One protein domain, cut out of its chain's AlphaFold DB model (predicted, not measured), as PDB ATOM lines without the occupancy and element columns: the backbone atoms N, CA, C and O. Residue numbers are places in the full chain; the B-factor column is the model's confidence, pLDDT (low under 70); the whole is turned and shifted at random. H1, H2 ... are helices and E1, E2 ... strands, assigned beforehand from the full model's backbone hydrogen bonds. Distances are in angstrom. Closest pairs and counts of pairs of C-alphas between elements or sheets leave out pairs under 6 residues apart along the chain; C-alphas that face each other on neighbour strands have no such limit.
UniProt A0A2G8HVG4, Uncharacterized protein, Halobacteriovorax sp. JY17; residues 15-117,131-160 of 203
ATOM      1  N   ASN A  15     -19.218  61.222 -36.172       45.28
ATOM      2  CA  ASN A  15     -17.966  60.748 -36.723       45.28
ATOM      3  C   ASN A  15     -18.349  59.857 -37.902       45.28
ATOM      4  O   ASN A  15     -19.010  58.827 -37.729       45.28
ATOM      5  N   ILE A  16     -17.995  60.289 -39.108       53.12
ATOM      6  CA  ILE A  16     -18.006  59.452 -40.297       53.12
ATOM      7  C   ILE A  16     -16.933  58.403 -40.007       53.12
ATOM      8  O   ILE A  16     -15.781  58.547 -40.391       53.12
ATOM      9  N   LEU A  17     -17.282  57.399 -39.201       59.62
ATOM     10  CA  LEU A  17     -16.364  56.351 -38.793       59.62
ATOM     11  C   LEU A  17     -16.037  55.590 -40.068       59.62
ATOM     12  O   LEU A  17     -16.896  54.896 -40.600       59.62
ATOM     13  N   ALA A  18     -14.855  55.786 -40.627       69.81
ATOM     14  CA  ALA A  18     -14.387  54.979 -41.736       69.81
ATOM     15  C   ALA A  18     -13.700  53.743 -41.154       69.81
ATOM     16  O   ALA A  18     -12.936  53.848 -40.195       69.81
ATOM     17  N   ALA A  19     -13.995  52.574 -41.707       81.69
ATOM     18  CA  ALA A  19     -13.112  51.426 -41.556       81.69
ATOM     19  C   ALA A  19     -12.356  51.279 -42.869       81.69
ATOM     20  O   ALA A  19     -12.964  51.383 -43.937       81.69
ATOM     21  N   THR A  20     -11.050  51.055 -42.777       86.75
ATOM     22  CA  THR A  20     -10.180  50.922 -43.946       86.75
ATOM     23  C   THR A  20      -9.267  49.729 -43.748       86.75
ATOM     24  O   THR A  20      -8.818  49.455 -42.637       86.75
ATOM     25  N   THR A  21      -8.970  49.018 -44.822       89.25
ATOM     26  CA  THR A  21      -7.878  48.056 -44.870       89.25
ATOM     27  C   THR A  21      -6.935  48.439 -45.993       89.25
ATOM     28  O   THR A  21      -7.364  48.788 -47.095       89.25
ATOM     29  N   THR A  22      -5.651  48.434 -45.672       91.62
ATOM     30  CA  THR A  22      -4.570  48.801 -46.573       91.62
ATOM     31  C   THR A  22      -3.629  47.624 -46.725       91.62
ATOM     32  O   THR A  22      -3.327  46.931 -45.758       91.62
ATOM     33  N   VAL A  23      -3.167  47.406 -47.946       92.62
ATOM     34  CA  VAL A  23      -2.141  46.420 -48.257       92.62
ATOM     35  C   VAL A  23      -1.049  47.138 -49.014       92.62
ATOM     36  O   VAL A  23      -1.277  47.613 -50.131       92.62
ATOM     37  N   ASP A  24       0.114  47.251 -48.388       94.56
ATOM     38  CA  ASP A  24       1.286  47.815 -49.035       94.56
ATOM     39  C   ASP A  24       1.929  46.803 -49.998       94.56
ATOM     40  O   ASP A  24       1.683  45.596 -49.897       94.56
ATOM     41  N   PRO A  25       2.691  47.278 -51.002       95.81
ATOM     42  CA  PRO A  25       3.388  46.402 -51.933       95.81
ATOM     43  C   PRO A  25       4.281  45.396 -51.207       95.81
ATOM     44  O   PRO A  25       5.028  45.756 -50.302       95.81
ATOM     45  N   PHE A  26       4.246  44.143 -51.650       94.88
ATOM     46  CA  PHE A  26       5.054  43.067 -51.085       94.88
ATOM     47  C   PHE A  26       5.512  42.111 -52.183       94.88
ATOM     48  O   PHE A  26       4.914  42.035 -53.262       94.88
ATOM     49  N   SER A  27       6.559  41.341 -51.895       95.81
ATOM     50  CA  SER A  27       6.957  40.207 -52.719       95.81
ATOM     51  C   SER A  27       7.627  39.142 -51.869       95.81
ATOM     52  O   SER A  27       8.468  39.460 -51.040       95.81
ATOM     53  N   PHE A  28       7.287  37.885 -52.126       95.88
ATOM     54  CA  PHE A  28       8.003  36.735 -51.590       95.88
ATOM     55  C   PHE A  28       8.068  35.630 -52.639       95.88
ATOM     56  O   PHE A  28       7.352  35.653 -53.648       95.88
ATOM     57  N   GLU A  29       8.940  34.657 -52.402       97.06
ATOM     58  CA  GLU A  29       9.127  33.528 -53.302       97.06
ATOM     59  C   GLU A  29       9.074  32.185 -52.583       97.06
ATOM     60  O   GLU A  29       9.384  32.079 -51.401       97.06
ATOM     61  N   PHE A  30       8.657  31.155 -53.310       96.88
ATOM     62  CA  PHE A  30       8.686  29.760 -52.874       96.88
ATOM     63  C   PHE A  30       8.886  28.842 -54.082       96.88
ATOM     64  O   PHE A  30       8.879  29.291 -55.232       96.88
ATOM     65  N   PHE A  31       9.057  27.545 -53.841       96.88
ATOM     66  CA  PHE A  31       9.438  26.586 -54.873       96.88
ATOM     67  C   PHE A  31       8.444  25.428 -54.979       96.88
ATOM     68  O   PHE A  31       7.872  24.986 -53.984       96.88
ATOM     69  N   THR A  32       8.251  24.898 -56.185       95.50
ATOM     70  CA  THR A  32       7.553  23.622 -56.424       95.50
ATOM     71  C   THR A  32       8.302  22.794 -57.469       95.50
ATOM     72  O   THR A  32       9.258  23.273 -58.071       95.50
ATOM     73  N   HIS A  33       7.888  21.549 -57.711       88.69
ATOM     74  CA  HIS A  33       8.393  20.770 -58.847       88.69
ATOM     75  C   HIS A  33       7.614  21.078 -60.136       88.69
ATOM     76  O   HIS A  33       6.382  21.022 -60.147       88.69
ATOM     77  N   GLU A  34       8.351  21.290 -61.232       71.50
ATOM     78  CA  GLU A  34       7.891  21.874 -62.510       71.50
ATOM     79  C   GLU A  34       6.655  21.238 -63.154       71.50
ATOM     80  O   GLU A  34       5.921  21.905 -63.874       71.50
ATOM     81  N   SER A  35       6.377  19.966 -62.876       70.19
ATOM     82  CA  SER A  35       5.326  19.210 -63.561       70.19
ATOM     83  C   SER A  35       4.082  18.912 -62.726       70.19
ATOM     84  O   SER A  35       3.178  18.242 -63.222       70.19
ATOM     85  N   LYS A  36       4.017  19.348 -61.460       81.19
ATOM     86  CA  LYS A  36       3.007  18.820 -60.522       81.19
ATOM     87  C   LYS A  36       2.074  19.861 -59.921       81.19
ATOM     88  O   LYS A  36       0.971  19.488 -59.523       81.19
ATOM     89  N   ILE A  37       2.487  21.125 -59.831       92.50
ATOM     90  CA  ILE A  37       1.762  22.133 -59.051       92.50
ATOM     91  C   ILE A  37       1.589  23.421 -59.856       92.50
ATOM     92  O   ILE A  37       2.553  24.099 -60.195       92.50
ATOM     93  N   ASN A  38       0.335  23.780 -60.105       93.50
ATOM     94  CA  ASN A  38      -0.078  25.108 -60.533       93.50
ATOM     95  C   ASN A  38      -0.333  25.978 -59.300       93.50
ATOM     96  O   ASN A  38      -0.902  25.510 -58.316       93.50
ATOM     97  N   VAL A  39       0.039  27.252 -59.362       95.12
ATOM     98  CA  VAL A  39      -0.149  28.201 -58.258       95.12
ATOM     99  C   VAL A  39      -1.207  29.228 -58.644       95.12
ATOM    100  O   VAL A  39      -1.167  29.780 -59.743       95.12
ATOM    101  N   LYS A  40      -2.133  29.511 -57.728       95.25
ATOM    102  CA  LYS A  40      -3.025  30.676 -57.799       95.25
ATOM    103  C   LYS A  40      -2.795  31.540 -56.572       95.25
ATOM    104  O   LYS A  40      -2.705  31.006 -55.473       95.25
ATOM    105  N   ALA A  41      -2.715  32.851 -56.754       95.25
ATOM    106  CA  ALA A  41      -2.498  33.793 -55.668       95.25
ATOM    107  C   ALA A  41      -3.465  34.972 -55.811       95.25
ATOM    108  O   ALA A  41      -3.534  35.600 -56.870       95.25
ATOM    109  N   THR A  42      -4.205  35.268 -54.747       95.50
ATOM    110  CA  THR A  42      -5.249  36.295 -54.734       95.50
ATOM    111  C   THR A  42      -5.192  37.061 -53.422       95.50
ATOM    112  O   THR A  42      -5.146  36.462 -52.352       95.50
ATOM    113  N   LEU A  43      -5.248  38.386 -53.499       94.38
ATOM    114  CA  LEU A  43      -5.532  39.244 -52.361       94.38
ATOM    115  C   LEU A  43      -7.050  39.375 -52.213       94.38
ATOM    116  O   LEU A  43      -7.741  39.783 -53.148       94.38
ATOM    117  N   VAL A  44      -7.572  39.034 -51.043       93.56
ATOM    118  CA  VAL A  44      -8.987  39.161 -50.705       93.56
ATOM    119  C   VAL A  44      -9.131  40.285 -49.696       93.56
ATOM    120  O   VAL A  44      -8.576  40.209 -48.609       93.56
ATOM    121  N   GLN A  45      -9.883  41.323 -50.035       92.25
ATOM    122  CA  GLN A  45     -10.240  42.387 -49.101       92.25
ATOM    123  C   GLN A  45     -11.727  42.304 -48.799       92.25
ATOM    124  O   GLN A  45     -12.543  42.054 -49.692       92.25
ATOM    125  N   SER A  46     -12.095  42.518 -47.542       91.25
ATOM    126  CA  SER A  46     -13.491  42.596 -47.158       91.25
ATOM    127  C   SER A  46     -13.730  43.662 -46.105       91.25
ATOM    128  O   SER A  46     -12.961  43.830 -45.162       91.25
ATOM    129  N   CYS A  47     -14.845  44.369 -46.244       89.06
ATOM    130  CA  CYS A  47     -15.324  45.317 -45.250       89.06
ATOM    131  C   CYS A  47     -16.773  45.000 -44.915       89.06
ATOM    132  O   CYS A  47     -17.608  44.865 -45.811       89.06
ATOM    133  N   ARG A  48     -17.073  44.908 -43.621       87.00
ATOM    134  CA  ARG A  48     -18.423  44.712 -43.101       87.00
ATOM    135  C   ARG A  48     -18.882  45.926 -42.312       87.00
ATOM    136  O   ARG A  48     -18.080  46.591 -41.654       87.00
ATOM    137  N   TYR A  49     -20.180  46.171 -42.333       84.12
ATOM    138  CA  TYR A  49     -20.833  47.170 -41.495       84.12
ATOM    139  C   TYR A  49     -22.254  46.729 -41.156       84.12
ATOM    140  O   TYR A  49     -22.896  46.022 -41.933       84.12
ATOM    141  N   GLU A  50     -22.755  47.155 -40.002       79.62
ATOM    142  CA  GLU A  50     -24.130  46.884 -39.593       79.62
ATOM    143  C   GLU A  50     -25.077  47.978 -40.096       79.62
ATOM    144  O   GLU A  50     -24.826  49.182 -39.965       79.62
ATOM    145  N   ARG A  51     -26.186  47.545 -40.693       75.44
ATOM    146  CA  ARG A  51     -27.251  48.411 -41.185       75.44
ATOM    147  C   ARG A  51     -28.033  48.996 -40.013       75.44
ATOM    148  O   ARG A  51     -28.225  48.367 -38.973       75.44
ATOM    149  N   ILE A  52     -28.542  50.206 -40.213       72.50
ATOM    150  CA  ILE A  52     -29.532  50.781 -39.306       72.50
ATOM    151  C   ILE A  52     -30.864  50.084 -39.601       72.50
ATOM    152  O   ILE A  52     -31.468  50.316 -40.646       72.50
ATOM    153  N   VAL A  53     -31.288  49.209 -38.693       74.38
ATOM    154  CA  VAL A  53     -32.598  48.546 -38.705       74.38
ATOM    155  C   VAL A  53     -33.372  48.950 -37.454       74.38
ATOM    156  O   VAL A  53     -32.781  49.155 -36.393       74.38
ATOM    157  N   TRP A  54     -34.686  49.112 -37.587       66.31
ATOM    158  CA  TRP A  54     -35.569  49.465 -36.476       66.31
ATOM    159  C   TRP A  54     -35.945  48.190 -35.707       66.31
ATOM    160  O   TRP A  54     -36.653  47.345 -36.246       66.31
ATOM    161  N   GLY A  55     -35.455  48.042 -34.471       67.44
ATOM    162  CA  GLY A  55     -35.704  46.880 -33.602       67.44
ATOM    163  C   GLY A  55     -34.419  46.249 -33.044       67.44
ATOM    164  O   GLY A  55     -33.337  46.810 -33.198       67.44
ATOM    165  N   ASP A  56     -34.541  45.074 -32.416       64.62
ATOM    166  CA  ASP A  56     -33.426  44.296 -31.825       64.62
ATOM    167  C   ASP A  56     -32.681  43.410 -32.852       64.62
ATOM    168  O   ASP A  56     -31.928  42.496 -32.525       64.62
ATOM    169  N   SER A  57     -32.904  43.654 -34.143       71.12
ATOM    170  CA  SER A  57     -32.242  42.910 -35.212       71.12
ATOM    171  C   SER A  57     -30.847  43.476 -35.495       71.12
ATOM    172  O   SER A  57     -30.627  44.691 -35.477       71.12
ATOM    173  N   SER A  58     -29.906  42.592 -35.831       71.38
ATOM    174  CA  SER A  58     -28.612  42.967 -36.407       71.38
ATOM    175  C   SER A  58     -28.530  42.455 -37.843       71.38
ATOM    176  O   SER A  58     -28.661  41.262 -38.110       71.38
ATOM    177  N   GLU A  59     -28.341  43.371 -38.789       77.94
ATOM    178  CA  GLU A  59     -28.136  43.046 -40.200       77.94
ATOM    179  C   GLU A  59     -26.793  43.602 -40.649       77.94
ATOM    180  O   GLU A  59     -26.539  44.798 -40.509       77.94
ATOM    181  N   TYR A  60     -25.947  42.759 -41.234       79.88
ATOM    182  CA  TYR A  60     -24.638  43.163 -41.734       79.88
ATOM    183  C   TYR A  60     -24.620  43.150 -43.253       79.88
ATOM    184  O   TYR A  60     -25.104  42.210 -43.879       79.88
ATOM    185  N   ASN A  61     -23.999  44.166 -43.842       83.62
ATOM    186  CA  ASN A  61     -23.644  44.152 -45.251       83.62
ATOM    187  C   ASN A  61     -22.131  43.987 -45.375       83.62
ATOM    188  O   ASN A  61     -21.377  44.589 -44.606       83.62
ATOM    189  N   THR A  62     -21.691  43.159 -46.320       85.56
ATOM    190  CA  THR A  62     -20.265  42.895 -46.536       85.56
ATOM    191  C   THR A  62     -19.912  43.124 -47.991       85.56
ATOM    192  O   THR A  62     -20.493  42.513 -48.885       85.56
ATOM    193  N   SER A  63     -18.939  43.994 -48.221       87.69
ATOM    194  CA  SER A  63     -18.329  44.195 -49.527       87.69
ATOM    195  C   SER A  63     -17.061  43.357 -49.611       87.69
ATOM    196  O   SER A  63     -16.291  43.313 -48.651       87.69
ATOM    197  N   TYR A  64     -16.839  42.730 -50.764       90.12
ATOM    198  CA  TYR A  64     -15.658  41.922 -51.047       90.12
ATOM    199  C   TYR A  64     -14.962  42.446 -52.296       90.12
ATOM    200  O   TYR A  64     -15.624  42.828 -53.260       90.12
ATOM    201  N   ASN A  65     -13.636  42.413 -52.287       91.69
ATOM    202  CA  ASN A  65     -12.812  42.655 -53.457       91.69
ATOM    203  C   ASN A  65     -11.774  41.536 -53.577       91.69
ATOM    204  O   ASN A  65     -11.113  41.196 -52.597       91.69
ATOM    205  N   GLN A  66     -11.652  40.944 -54.763       93.31
ATOM    206  CA  GLN A  66     -10.665  39.906 -55.051       93.31
ATOM    207  C   GLN A  66      -9.722  40.423 -56.125       93.31
ATOM    208  O   GLN A  66     -10.133  40.676 -57.256       93.31
ATOM    209  N   ILE A  67      -8.457  40.576 -55.760       94.19
ATOM    210  CA  ILE A  67      -7.428  41.159 -56.609       94.19
ATOM    211  C   ILE A  67      -6.416  40.052 -56.921       94.19
ATOM    212  O   ILE A  67      -5.774  39.546 -55.995       94.19
ATOM    213  N   PRO A  68      -6.262  39.627 -58.187       94.88
ATOM    214  CA  PRO A  68      -5.256  38.633 -58.536       94.88
ATOM    215  C   PRO A  68      -3.858  39.199 -58.269       94.88
ATOM    216  O   PRO A  68      -3.535  40.310 -58.691       94.88
ATOM    217  N   LEU A  69      -3.025  38.433 -57.566       95.62
ATOM    218  CA  LEU A  69      -1.634  38.806 -57.327       95.62
ATOM    219  C   LEU A  69      -0.791  38.492 -58.564       95.62
ATOM    220  O   LEU A  69      -1.079  37.564 -59.323       95.62
ATOM    221  N   THR A  70       0.281  39.259 -58.760       96.69
ATOM    222  CA  THR A  70       1.220  38.982 -59.849       96.69
ATOM    223  C   THR A  70       2.020  37.734 -59.496       96.69
ATOM    224  O   THR A  70       2.649  37.684 -58.440       96.69
ATOM    225  N   LEU A  71       2.001  36.743 -60.388       95.81
ATOM    226  CA  LEU A  71       2.744  35.496 -60.257       95.81
ATOM    227  C   LEU A  71       3.774  35.393 -61.383       95.81
ATOM    228  O   LEU A  71       3.413  35.324 -62.560       95.81
ATOM    229  N   LYS A  72       5.056  35.341 -61.025       96.50
ATOM    230  CA  LYS A  72       6.153  35.101 -61.965       96.50
ATOM    231  C   LYS A  72       6.782  33.741 -61.687       96.50
ATOM    232  O   LYS A  72       7.368  33.524 -60.630       96.50
ATOM    233  N   ASN A  73       6.700  32.848 -62.669       94.94
ATOM    234  CA  ASN A  73       7.277  31.508 -62.597       94.94
ATOM    235  C   ASN A  73       8.626  31.483 -63.320       94.94
ATOM    236  O   ASN A  73       8.738  31.957 -64.448       94.94
ATOM    237  N   THR A  74       9.661  30.950 -62.671       95.62
ATOM    238  CA  THR A  74      10.988  30.749 -63.268       95.62
ATOM    239  C   THR A  74      11.399  29.291 -63.107       95.62
ATOM    240  O   THR A  74      11.579  28.835 -61.979       95.62
ATOM    241  N   ASN A  75      11.585  28.576 -64.216       94.19
ATOM    242  CA  ASN A  75      12.070  27.197 -64.181       94.19
ATOM    243  C   ASN A  75      13.567  27.202 -63.852       94.19
ATOM    244  O   ASN A  75      14.362  27.910 -64.476       94.19
ATOM    245  N   LEU A  76      13.946  26.430 -62.843       92.56
ATOM    246  CA  LEU A  76      15.315  26.267 -62.384       92.56
ATOM    247  C   LEU A  76      15.899  24.972 -62.961       92.56
ATOM    248  O   LEU A  76      15.196  23.989 -63.188       92.56
ATOM    249  N   ARG A  77      17.220  24.937 -63.161       86.94
ATOM    250  CA  ARG A  77      17.918  23.789 -63.781       86.94
ATOM    251  C   ARG A  77      17.821  22.481 -62.980       86.94
ATOM    252  O   ARG A  77      18.136  21.426 -63.514       86.94
ATOM    253  N   ASN A  78      17.404  22.539 -61.718       87.69
ATOM    254  CA  ASN A  78      17.242  21.392 -60.820       87.69
ATOM    255  C   ASN A  78      15.822  20.782 -60.844       87.69
ATOM    256  O   ASN A  78      15.491  19.989 -59.964       87.69
ATOM    257  N   GLY A  79      14.973  21.150 -61.814       88.25
ATOM    258  CA  GLY A  79      13.595  20.648 -61.922       88.25
ATOM    259  C   GLY A  79      12.622  21.267 -60.913       88.25
ATOM    260  O   GLY A  79      11.531  20.730 -60.683       88.25
ATOM    261  N   LEU A  80      13.024  22.378 -60.287       93.38
ATOM    262  CA  LEU A  80      12.154  23.223 -59.478       93.38
ATOM    263  C   LEU A  80      11.642  24.405 -60.296       93.38
ATOM    264  O   LEU A  80      12.303  24.892 -61.210       93.38
ATOM    265  N   VAL A  81      10.487  24.922 -59.909       95.38
ATOM    266  CA  VAL A  81       9.953  26.198 -60.367       95.38
ATOM    267  C   VAL A  81       9.939  27.130 -59.182       95.38
ATOM    268  O   VAL A  81       9.356  26.824 -58.145       95.38
ATOM    269  N   ARG A  82      10.593  28.275 -59.346       96.69
ATOM    270  CA  ARG A  82      10.490  29.388 -58.416       96.69
ATOM    271  C   ARG A  82       9.247  30.198 -58.752       96.69
ATOM    272  O   ARG A  82       9.118  30.684 -59.877       96.69
ATOM    273  N   HIS A  83       8.377  30.362 -57.771       96.38
ATOM    274  CA  HIS A  83       7.172  31.171 -57.836       96.38
ATOM    275  C   HIS A  83       7.406  32.450 -57.050       96.38
ATOM    276  O   HIS A  83       7.507  32.406 -55.829       96.38
ATOM    277  N   GLN A  84       7.489  33.580 -57.742       96.94
ATOM    278  CA  GLN A  84       7.502  34.892 -57.108       96.94
ATOM    279  C   GLN A  84       6.075  35.443 -57.106       96.94
ATOM    280  O   GLN A  84       5.496  35.667 -58.172       96.94
ATOM    281  N   VAL A  85       5.518  35.641 -55.913       96.12
ATOM    282  CA  VAL A  85       4.212  36.271 -55.698       96.12
ATOM    283  C   VAL A  85       4.454  37.716 -55.293       96.12
ATOM    284  O   VAL A  85       5.308  37.992 -54.449       96.12
ATOM    285  N   SER A  86       3.727  38.651 -55.900       96.31
ATOM    286  CA  SER A  86       3.884  40.068 -55.575       96.31
ATOM    287  C   SER A  86       2.620  40.890 -55.776       96.31
ATOM    288  O   SER A  86       1.824  40.630 -56.685       96.31
ATOM    289  N   LEU A  87       2.517  41.946 -54.977       96.56
ATOM    290  CA  LEU A  87       1.632  43.079 -55.188       96.56
ATOM    291  C   LEU A  87       2.500  44.304 -55.490       96.56
ATOM    292  O   LEU A  87       3.314  44.697 -54.663       96.56
ATOM    293  N   SER A  88       2.348  44.899 -56.671       93.62
ATOM    294  CA  SER A  88       3.174  46.037 -57.098       93.62
ATOM    295  C   SER A  88       2.637  47.388 -56.631       93.62
ATOM    296  O   SER A  88       3.403  48.333 -56.464       93.62
ATOM    297  N   THR A  89       1.323  47.494 -56.433       94.25
ATOM    298  CA  THR A  89       0.645  48.742 -56.084       94.25
ATOM    299  C   THR A  89      -0.146  48.583 -54.800       94.25
ATOM    300  O   THR A  89      -0.835  47.582 -54.602       94.25
ATOM    301  N   LYS A  90      -0.068  49.602 -53.941       95.50
ATOM    302  CA  LYS A  90      -0.835  49.680 -52.698       95.50
ATOM    303  C   LYS A  90      -2.327  49.514 -52.991       95.50
ATOM    304  O   LYS A  90      -2.860  50.194 -53.869       95.50
ATOM    305  N   GLN A  91      -2.993  48.641 -52.242       95.31
ATOM    306  CA  GLN A  91      -4.433  48.406 -52.348       95.31
ATOM    307  C   GLN A  91      -5.130  48.908 -51.096       95.31
ATOM    308  O   GLN A  91      -4.689  48.649 -49.979       95.31
ATOM    309  N   VAL A  92      -6.231  49.630 -51.279       92.44
ATOM    310  CA  VAL A  92      -6.996  50.219 -50.182       92.44
ATOM    311  C   VAL A  92      -8.466  49.916 -50.396       92.44
ATOM    312  O   VAL A  92      -9.015  50.186 -51.463       92.44
ATOM    313  N   MET A  93      -9.112  49.394 -49.361       90.75
ATOM    314  CA  MET A  93     -10.555  49.218 -49.324       90.75
ATOM    315  C   MET A  93     -11.105  49.920 -48.090       90.75
ATOM    316  O   MET A  93     -10.621  49.706 -46.982       90.75
ATOM    317  N   SER A  94     -12.121  50.756 -48.278       86.75
ATOM    318  CA  SER A  94     -12.723  51.541 -47.202       86.75
ATOM    319  C   SER A  94     -14.240  51.499 -47.254       86.75
ATOM    320  O   SER A  94     -14.829  51.483 -48.334       86.75
ATOM    321  N   VAL A  95     -14.872  51.583 -46.088       82.25
ATOM    322  CA  VAL A  95     -16.311  51.822 -45.954       82.25
ATOM    323  C   VAL A  95     -16.542  53.078 -45.121       82.25
ATOM    324  O   VAL A  95     -16.121  53.164 -43.968       82.25
ATOM    325  N   SER A  96     -17.283  54.028 -45.692       76.00
ATOM    326  CA  SER A  96     -17.710  55.285 -45.067       76.00
ATOM    327  C   SER A  96     -19.230  55.447 -45.163       76.00
ATOM    328  O   SER A  96     -19.845  54.942 -46.097       76.00
ATOM    329  N   GLY A  97     -19.850  56.155 -44.216       70.69
ATOM    330  CA  GLY A  97     -21.299  56.414 -44.214       70.69
ATOM    331  C   GLY A  97     -21.941  56.319 -42.828       70.69
ATOM    332  O   GLY A  97     -21.273  55.967 -41.851       70.69
ATOM    333  N   ALA A  98     -23.236  56.629 -42.744       67.25
ATOM    334  CA  ALA A  98     -24.016  56.546 -41.511       67.25
ATOM    335  C   ALA A  98     -24.445  55.093 -41.239       67.25
ATOM    336  O   ALA A  98     -25.401  54.591 -41.826       67.25
ATOM    337  N   PHE A  99     -23.716  54.411 -40.357       69.88
ATOM    338  CA  PHE A  99     -23.965  53.023 -39.958       69.88
ATOM    339  C   PHE A  99     -23.782  52.886 -38.441       69.88
ATOM    340  O   PHE A  99     -23.170  53.755 -37.816       69.88
ATOM    341  N   LYS A 100     -24.261  51.784 -37.856       68.06
ATOM    342  CA  LYS A 100     -23.952  51.440 -36.460       68.06
ATOM    343  C   LYS A 100     -22.423  51.235 -36.283       68.06
ATOM    344  O   LYS A 100     -21.733  50.926 -37.259       68.06
ATOM    345  N   PRO A 101     -21.859  51.424 -35.073       64.25
ATOM    346  CA  PRO A 101     -20.408  51.504 -34.825       64.25
ATOM    347  C   PRO A 101     -19.651  50.156 -34.884       64.25
ATOM    348  O   PRO A 101     -18.624  49.986 -34.238       64.25
ATOM    349  N   THR A 102     -20.120  49.193 -35.676       70.81
ATOM    350  CA  THR A 102     -19.582  47.823 -35.794       70.81
ATOM    351  C   THR A 102     -18.902  47.578 -37.149       70.81
ATOM    352  O   THR A 102     -18.869  46.461 -37.669       70.81
ATOM    353  N   LYS A 103     -18.343  48.638 -37.748       73.75
ATOM    354  CA  LYS A 103     -17.585  48.546 -39.002       73.75
ATOM    355  C   LYS A 103     -16.263  47.837 -38.771       73.75
ATOM    356  O   LYS A 103     -15.570  48.121 -37.798       73.75
ATOM    357  N   GLY A 104     -15.877  46.990 -39.709       84.88
ATOM    358  CA  GLY A 104     -14.535  46.436 -39.728       84.88
ATOM    359  C   GLY A 104     -14.129  46.062 -41.134       84.88
ATOM    360  O   GLY A 104     -14.962  45.624 -41.925       84.88
ATOM    361  N   CYS A 105     -12.850  46.222 -41.424       87.50
ATOM    362  CA  CYS A 105     -12.249  45.764 -42.664       87.50
ATOM    363  C   CYS A 105     -11.151  44.752 -42.357       87.50
ATOM    364  O   CYS A 105     -10.638  44.698 -41.237       87.50
ATOM    365  N   LYS A 106     -10.826  43.936 -43.351       89.75
ATOM    366  CA  LYS A 106      -9.693  43.026 -43.325       89.75
ATOM    367  C   LYS A 106      -9.195  42.747 -44.734       89.75
ATOM    368  O   LYS A 106      -9.942  42.881 -45.704       89.75
ATOM    369  N   SER A 107      -7.947  42.326 -44.811       91.06
ATOM    370  CA  SER A 107      -7.319  41.821 -46.021       91.06
ATOM    371  C   SER A 107      -6.710  40.460 -45.697       91.06
ATOM    372  O   SER A 107      -6.232  40.279 -44.586       91.06
ATOM    373  N   ASP A 108      -6.729  39.532 -46.646       91.25
ATOM    374  CA  ASP A 108      -6.159  38.190 -46.529       91.25
ATOM    375  C   ASP A 108      -5.437  37.843 -47.847       91.25
ATOM    376  O   ASP A 108      -5.945  38.127 -48.937       91.25
ATOM    377  N   ILE A 109      -4.271  37.194 -47.784       92.69
ATOM    378  CA  ILE A 109      -3.623  36.603 -48.969       92.69
ATOM    379  C   ILE A 109      -4.032  35.136 -49.056       92.69
ATOM    380  O   ILE A 109      -3.776  34.362 -48.137       92.69
ATOM    381  N   LYS A 110      -4.641  34.751 -50.178       93.75
ATOM    382  CA  LYS A 110      -4.988  33.366 -50.497       93.75
ATOM    383  C   LYS A 110      -4.017  32.816 -51.534       93.75
ATOM    384  O   LYS A 110      -3.945  33.343 -52.644       93.75
ATOM    385  N   ILE A 111      -3.324  31.728 -51.205       94.88
ATOM    386  CA  ILE A 111      -2.501  30.970 -52.151       94.88
ATOM    387  C   ILE A 111      -3.025  29.549 -52.266       94.88
ATOM    388  O   ILE A 111      -3.136  28.830 -51.279       94.88
ATOM    389  N   GLU A 112      -3.320  29.125 -53.488       95.75
ATOM    390  CA  GLU A 112      -3.730  27.763 -53.792       95.75
ATOM    391  C   GLU A 112      -2.621  27.048 -54.559       95.75
ATOM    392  O   GLU A 112      -2.224  27.471 -55.648       95.75
ATOM    393  N   LEU A 113      -2.159  25.931 -54.006       96.00
ATOM    394  CA  LEU A 113      -1.351  24.948 -54.715       96.00
ATOM    395  C   LEU A 113      -2.310  23.936 -55.335       96.00
ATOM    396  O   LEU A 113      -3.071  23.289 -54.622       96.00
ATOM    397  N   VAL A 114      -2.311  23.810 -56.658       96.12
ATOM    398  CA  VAL A 114      -3.276  23.014 -57.425       96.12
ATOM    399  C   VAL A 114      -2.536  21.930 -58.196       96.12
ATOM    400  O   VAL A 114      -1.643  22.216 -58.981       96.12
ATOM    401  N   ASP A 115      -2.902  20.676 -57.978       94.81
ATOM    402  CA  ASP A 115      -2.367  19.530 -58.704       94.81
ATOM    403  C   ASP A 115      -2.697  19.625 -60.194       94.81
ATOM    404  O   ASP A 115      -3.861  19.719 -60.592       94.81
ATOM    405  N   ALA A 116      -1.648  19.632 -61.015       93.56
ATOM    406  CA  ALA A 116      -1.759  19.748 -62.463       93.56
ATOM    407  C   ALA A 116      -2.131  18.419 -63.143       93.56
ATOM    408  O   ALA A 116      -2.537  18.417 -64.303       93.56
ATOM    409  N   ILE A 117      -1.976  17.286 -62.449       94.25
ATOM    410  CA  ILE A 117      -2.077  15.946 -63.038       94.25
ATOM    411  C   ILE A 117      -3.328  15.225 -62.545       94.25
ATOM    412  O   ILE A 117      -3.972  14.507 -63.315       94.25
ATOM    413  N   ASN A 131      -6.220  20.296 -54.483       95.00
ATOM    414  CA  ASN A 131      -5.615  21.583 -54.143       95.00
ATOM    415  C   ASN A 131      -5.338  21.708 -52.644       95.00
ATOM    416  O   ASN A 131      -5.983  21.039 -51.841       95.00
ATOM    417  N   PHE A 132      -4.415  22.574 -52.255       94.94
ATOM    418  CA  PHE A 132      -4.186  22.981 -50.872       94.94
ATOM    419  C   PHE A 132      -4.184  24.499 -50.809       94.94
ATOM    420  O   PHE A 132      -3.600  25.145 -51.676       94.94
ATOM    421  N   GLU A 133      -4.859  25.054 -49.809       93.69
ATOM    422  CA  GLU A 133      -5.056  26.494 -49.685       93.69
ATOM    423  C   GLU A 133      -4.333  27.001 -48.442       93.69
ATOM    424  O   GLU A 133      -4.568  26.508 -47.339       93.69
ATOM    425  N   PHE A 134      -3.470  27.991 -48.633       91.00
ATOM    426  CA  PHE A 134      -2.893  28.813 -47.583       91.00
ATOM    427  C   PHE A 134      -3.663  30.120 -47.537       91.00
ATOM    428  O   PHE A 134      -3.906  30.747 -48.571       91.00
ATOM    429  N   TYR A 135      -4.077  30.505 -46.342       83.25
ATOM    430  CA  TYR A 135      -4.804  31.735 -46.107       83.25
ATOM    431  C   TYR A 135      -4.473  32.228 -44.706       83.25
ATOM    432  O   TYR A 135      -4.396  31.434 -43.766       83.25
ATOM    433  N   ASP A 136      -4.267  33.533 -44.574       71.38
ATOM    434  CA  ASP A 136      -4.320  34.178 -43.267       71.38
ATOM    435  C   ASP A 136      -5.797  34.381 -42.906       71.38
ATOM    436  O   ASP A 136      -6.592  34.784 -43.755       71.38
ATOM    437  N   ILE A 137      -6.196  34.026 -41.683       66.00
ATOM    438  CA  ILE A 137      -7.545  34.315 -41.186       66.00
ATOM    439  C   ILE A 137      -7.433  35.553 -40.320       66.00
ATOM    440  O   ILE A 137      -7.301  35.464 -39.096       66.00
ATOM    441  N   GLU A 138      -7.539  36.722 -40.933       67.69
ATOM    442  CA  GLU A 138      -7.728  37.935 -40.160       67.69
ATOM    443  C   GLU A 138      -9.203  38.028 -39.727       67.69
ATOM    444  O   GLU A 138     -10.145  37.798 -40.502       67.69
ATOM    445  N   SER A 139      -9.432  38.352 -38.452       74.44
ATOM    446  CA  SER A 139     -10.753  38.780 -37.982       74.44
ATOM    447  C   SER A 139     -10.976  40.241 -38.357       74.44
ATOM    448  O   SER A 139     -10.039  41.034 -38.346       74.44
ATOM    449  N   TYR A 140     -12.221  40.621 -38.650       75.69
ATOM    450  CA  TYR A 140     -12.569  42.025 -38.882       75.69
ATOM    451  C   TYR A 140     -12.181  42.881 -37.677       75.69
ATOM    452  O   TYR A 140     -12.709  42.663 -36.583       75.69
ATOM    453  N   ARG A 141     -11.318  43.877 -37.887       72.50
ATOM    454  CA  ARG A 141     -10.920  44.814 -36.831       72.50
ATOM    455  C   ARG A 141     -11.599  46.170 -37.053       72.50
ATOM    456  O   ARG A 141     -11.748  46.585 -38.207       72.50
ATOM    457  N   PRO A 142     -12.052  46.848 -35.985       69.81
ATOM    458  CA  PRO A 142     -12.573  48.202 -36.099       69.81
ATOM    459  C   PRO A 142     -11.452  49.187 -36.461       69.81
ATOM    460  O   PRO A 142     -10.312  49.023 -36.035       69.81
ATOM    461  N   GLY A 143     -11.789  50.233 -37.218       72.06
ATOM    462  CA  GLY A 143     -10.846  51.287 -37.610       72.06
ATOM    463  C   GLY A 143      -9.996  50.951 -38.840       72.06
ATOM    464  O   GLY A 143     -10.441  50.239 -39.744       72.06
ATOM    465  N   ASN A 144      -8.796  51.532 -38.900       78.62
ATOM    466  CA  ASN A 144      -7.849  51.322 -39.993       78.62
ATOM    467  C   ASN A 144      -6.967  50.106 -39.700       78.62
ATOM    468  O   ASN A 144      -6.428  49.972 -38.603       78.62
ATOM    469  N   THR A 145      -6.813  49.242 -40.694       84.44
ATOM    470  CA  THR A 145      -6.002  48.025 -40.633       84.44
ATOM    471  C   THR A 145      -4.983  48.015 -41.756       84.44
ATOM    472  O   THR A 145      -5.229  48.554 -42.839       84.44
ATOM    473  N   GLU A 146      -3.863  47.362 -41.497       87.56
ATOM    474  CA  GLU A 146      -2.825  47.078 -42.475       87.56
ATOM    475  C   GLU A 146      -2.579  45.572 -42.476       87.56
ATOM    476  O   GLU A 146      -2.600  44.948 -41.411       87.56
ATOM    477  N   LEU A 147      -2.442  44.982 -43.662       88.81
ATOM    478  CA  LEU A 147      -2.163  43.557 -43.782       88.81
ATOM    479  C   LEU A 147      -0.735  43.254 -43.332       88.81
ATOM    480  O   LEU A 147       0.217  43.794 -43.888       88.81
ATOM    481  N   ASP A 148      -0.604  42.311 -42.408       87.25
ATOM    482  CA  ASP A 148       0.679  41.727 -42.046       87.25
ATOM    483  C   ASP A 148       1.032  40.574 -42.997       87.25
ATOM    484  O   ASP A 148       0.437  39.494 -42.953       87.25
ATOM    485  N   THR A 149       1.999  40.799 -43.884       87.94
ATOM    486  CA  THR A 149       2.460  39.779 -44.834       87.94
ATOM    487  C   THR A 149       3.433  38.779 -44.214       87.94
ATOM    488  O   THR A 149       3.702  37.752 -44.840       87.94
ATOM    489  N   SER A 150       3.948  39.021 -43.002       87.94
ATOM    490  CA  SER A 150       4.985  38.168 -42.416       87.94
ATOM    491  C   SER A 150       4.477  36.748 -42.192       87.94
ATOM    492  O   SER A 150       5.194  35.792 -42.444       87.94
ATOM    493  N   LYS A 151       3.207  36.571 -41.814       86.06
ATOM    494  CA  LYS A 151       2.642  35.239 -41.555       86.06
ATOM    495  C   LYS A 151       2.634  34.346 -42.793       86.06
ATOM    496  O   LYS A 151       2.916  33.153 -42.684       86.06
ATOM    497  N   ILE A 152       2.272  34.885 -43.962       88.19
ATOM    498  CA  ILE A 152       2.256  34.085 -45.196       88.19
ATOM    499  C   ILE A 152       3.684  33.819 -45.679       88.19
ATOM    500  O   ILE A 152       3.978  32.724 -46.162       88.19
ATOM    501  N   GLU A 153       4.586  34.782 -45.480       89.88
ATOM    502  CA  GLU A 153       6.011  34.622 -45.752       89.88
ATOM    503  C   GLU A 153       6.645  33.565 -44.833       89.88
ATOM    504  O   GLU A 153       7.328  32.672 -45.316       89.88
ATOM    505  N   ASP A 154       6.315  33.537 -43.545       89.56
ATOM    506  CA  ASP A 154       6.766  32.504 -42.605       89.56
ATOM    507  C   ASP A 154       6.216  31.119 -42.972       89.56
ATOM    508  O   ASP A 154       6.875  30.085 -42.798       89.56
ATOM    509  N   GLN A 155       4.985  31.063 -43.490       88.94
ATOM    510  CA  GLN A 155       4.355  29.812 -43.904       88.94
ATOM    511  C   GLN A 155       4.942  29.264 -45.205       88.94
ATOM    512  O   GLN A 155       5.139  28.048 -45.288       88.94
ATOM    513  N   MET A 156       5.237  30.120 -46.187       92.94
ATOM    514  CA  MET A 156       5.556  29.698 -47.556       92.94
ATOM    515  C   MET A 156       6.923  30.140 -48.076       92.94
ATOM    516  O   MET A 156       7.502  29.441 -48.907       92.94
ATOM    517  N   GLY A 157       7.428  31.273 -47.606       93.75
ATOM    518  CA  GLY A 157       8.651  31.913 -48.069       93.75
ATOM    519  C   GLY A 157       9.852  30.977 -48.034       93.75
ATOM    520  O   GLY A 157      10.135  30.327 -47.031       93.75
ATOM    521  N   ASN A 158      10.553  30.904 -49.164       95.31
ATOM    522  CA  ASN A 158      11.745  30.093 -49.396       95.31
ATOM    523  C   ASN A 158      11.576  28.577 -49.181       95.31
ATOM    524  O   ASN A 158      12.576  27.863 -49.121       95.31
ATOM    525  N   LYS A 159      10.342  28.061 -49.119       95.56
ATOM    526  CA  LYS A 159      10.078  26.622 -48.951       95.56
ATOM    527  C   LYS A 159       9.813  25.926 -50.272       95.56
ATOM    528  O   LYS A 159       9.277  26.515 -51.213       95.56
ATOM    529  N   THR A 160      10.134  24.639 -50.326       95.94
ATOM    530  CA  THR A 160       9.826  23.770 -51.464       95.94
ATOM    531  C   THR A 160       8.610  22.904 -51.173       95.94
ATOM    532  O   THR A 160       8.638  22.040 -50.297       95.94
TER     533      THR A 160
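This is residues 15 to 117 and 131 to 160 of the 203 residues of an uncharacterized protein of Halobacteriovorax sp. JY17 (UniProt A0A2G8HVG4). A long, twisted sheet, E4, E3, E8 and E9, forms one layer of a rod-shaped strand sandwich; two smaller sheets, E7, E1 and E10 and then E2, E6 and E5, follow each other along its length, each only partly face to face with it. The short helix H1 packs on E2 of one small sheet and on E8 and E9 of the long one, and the E3 to E4 and E5 to E6 loops reach the two ends of the rod. The printed part has 133 residues, with ten named strands and then one helix, mostly strand; the small sheet E7, E1, E10 is mixed and the other two sheets are antiparallel. It is loose, with a radius of gyration of the C-alphas of 18.1 A, and spans 64 by 27 by 20 A.

E1, residues 19 to 23, begins at C-alpha 19 (-13.112, 51.426, -41.556) and runs on into E2, residues 26 to 33, 23.8 A long, at 56 degrees. E3, residues 37 to 50, is 40.8 A long. E4, residues 60 to 68, 26.0 A, runs on into E5, residues 70 to 75, at 35 degrees. E6 is residues 80 to 87, 22.9 A, and E7 residues 91 to 95. E8, residues 104 to 117, 40.4 A, ends at C-alpha 117 (-2.077, 15.946, -63.038). E9 is residues 131 to 135, E10 residues 144 to 146, and H1 residues 150 to 156, ending at C-alpha 156 (5.556, 29.698, -47.556).

The three sheets form a stack of sheets, face to face in turn. In the long one E3 and E8 are antiparallel at 158 degrees, with N 42 and O 110 at 2.9 A. E3 and E4 are a hairpin, with N 45 and O 65 at 2.8 A; E8 and E9 have N 111 and O 134 at 2.9 A. Across to the sheet E7, E1, E10, the closest C-alphas of E1 and E8, Thr 21 and Cys 105, are 5.4 A apart. There E1 and E10 are parallel, with N 145 and O 20 at 2.8 A, and E7 and E1 antiparallel, with N 21 and O 93 at 2.8 A. Across to the third sheet, the closest C-alphas of E3 and E5, Ala 41 and Leu 71, are 7.2 A apart. E5 and E6 are a hairpin, with N 72 and O 84 at 2.9 A; E2 and E6 have N 30 and O 83 at 3.0 A. H1 is on the long sheet at a height over the sheet of 9.5 A, and touches E2, with the closest C-alphas, Phe 30 and Met 156, 6.2 A apart. Every O i to N i+4 pair of H1 is within hydrogen-bond range.

The C-alphas farthest apart, of Gly 55 and Arg 77, are 65.7 A apart. Residues 118 to 130 are cut out, with 11.1 A between C-alphas 117 and 131; of the links printed whole, none is long. The mean pLDDT of the printed part is 86.4, and residues 15 to 18, 54 to 56, 98 to 101, 137 to 138 and 142 are under 70.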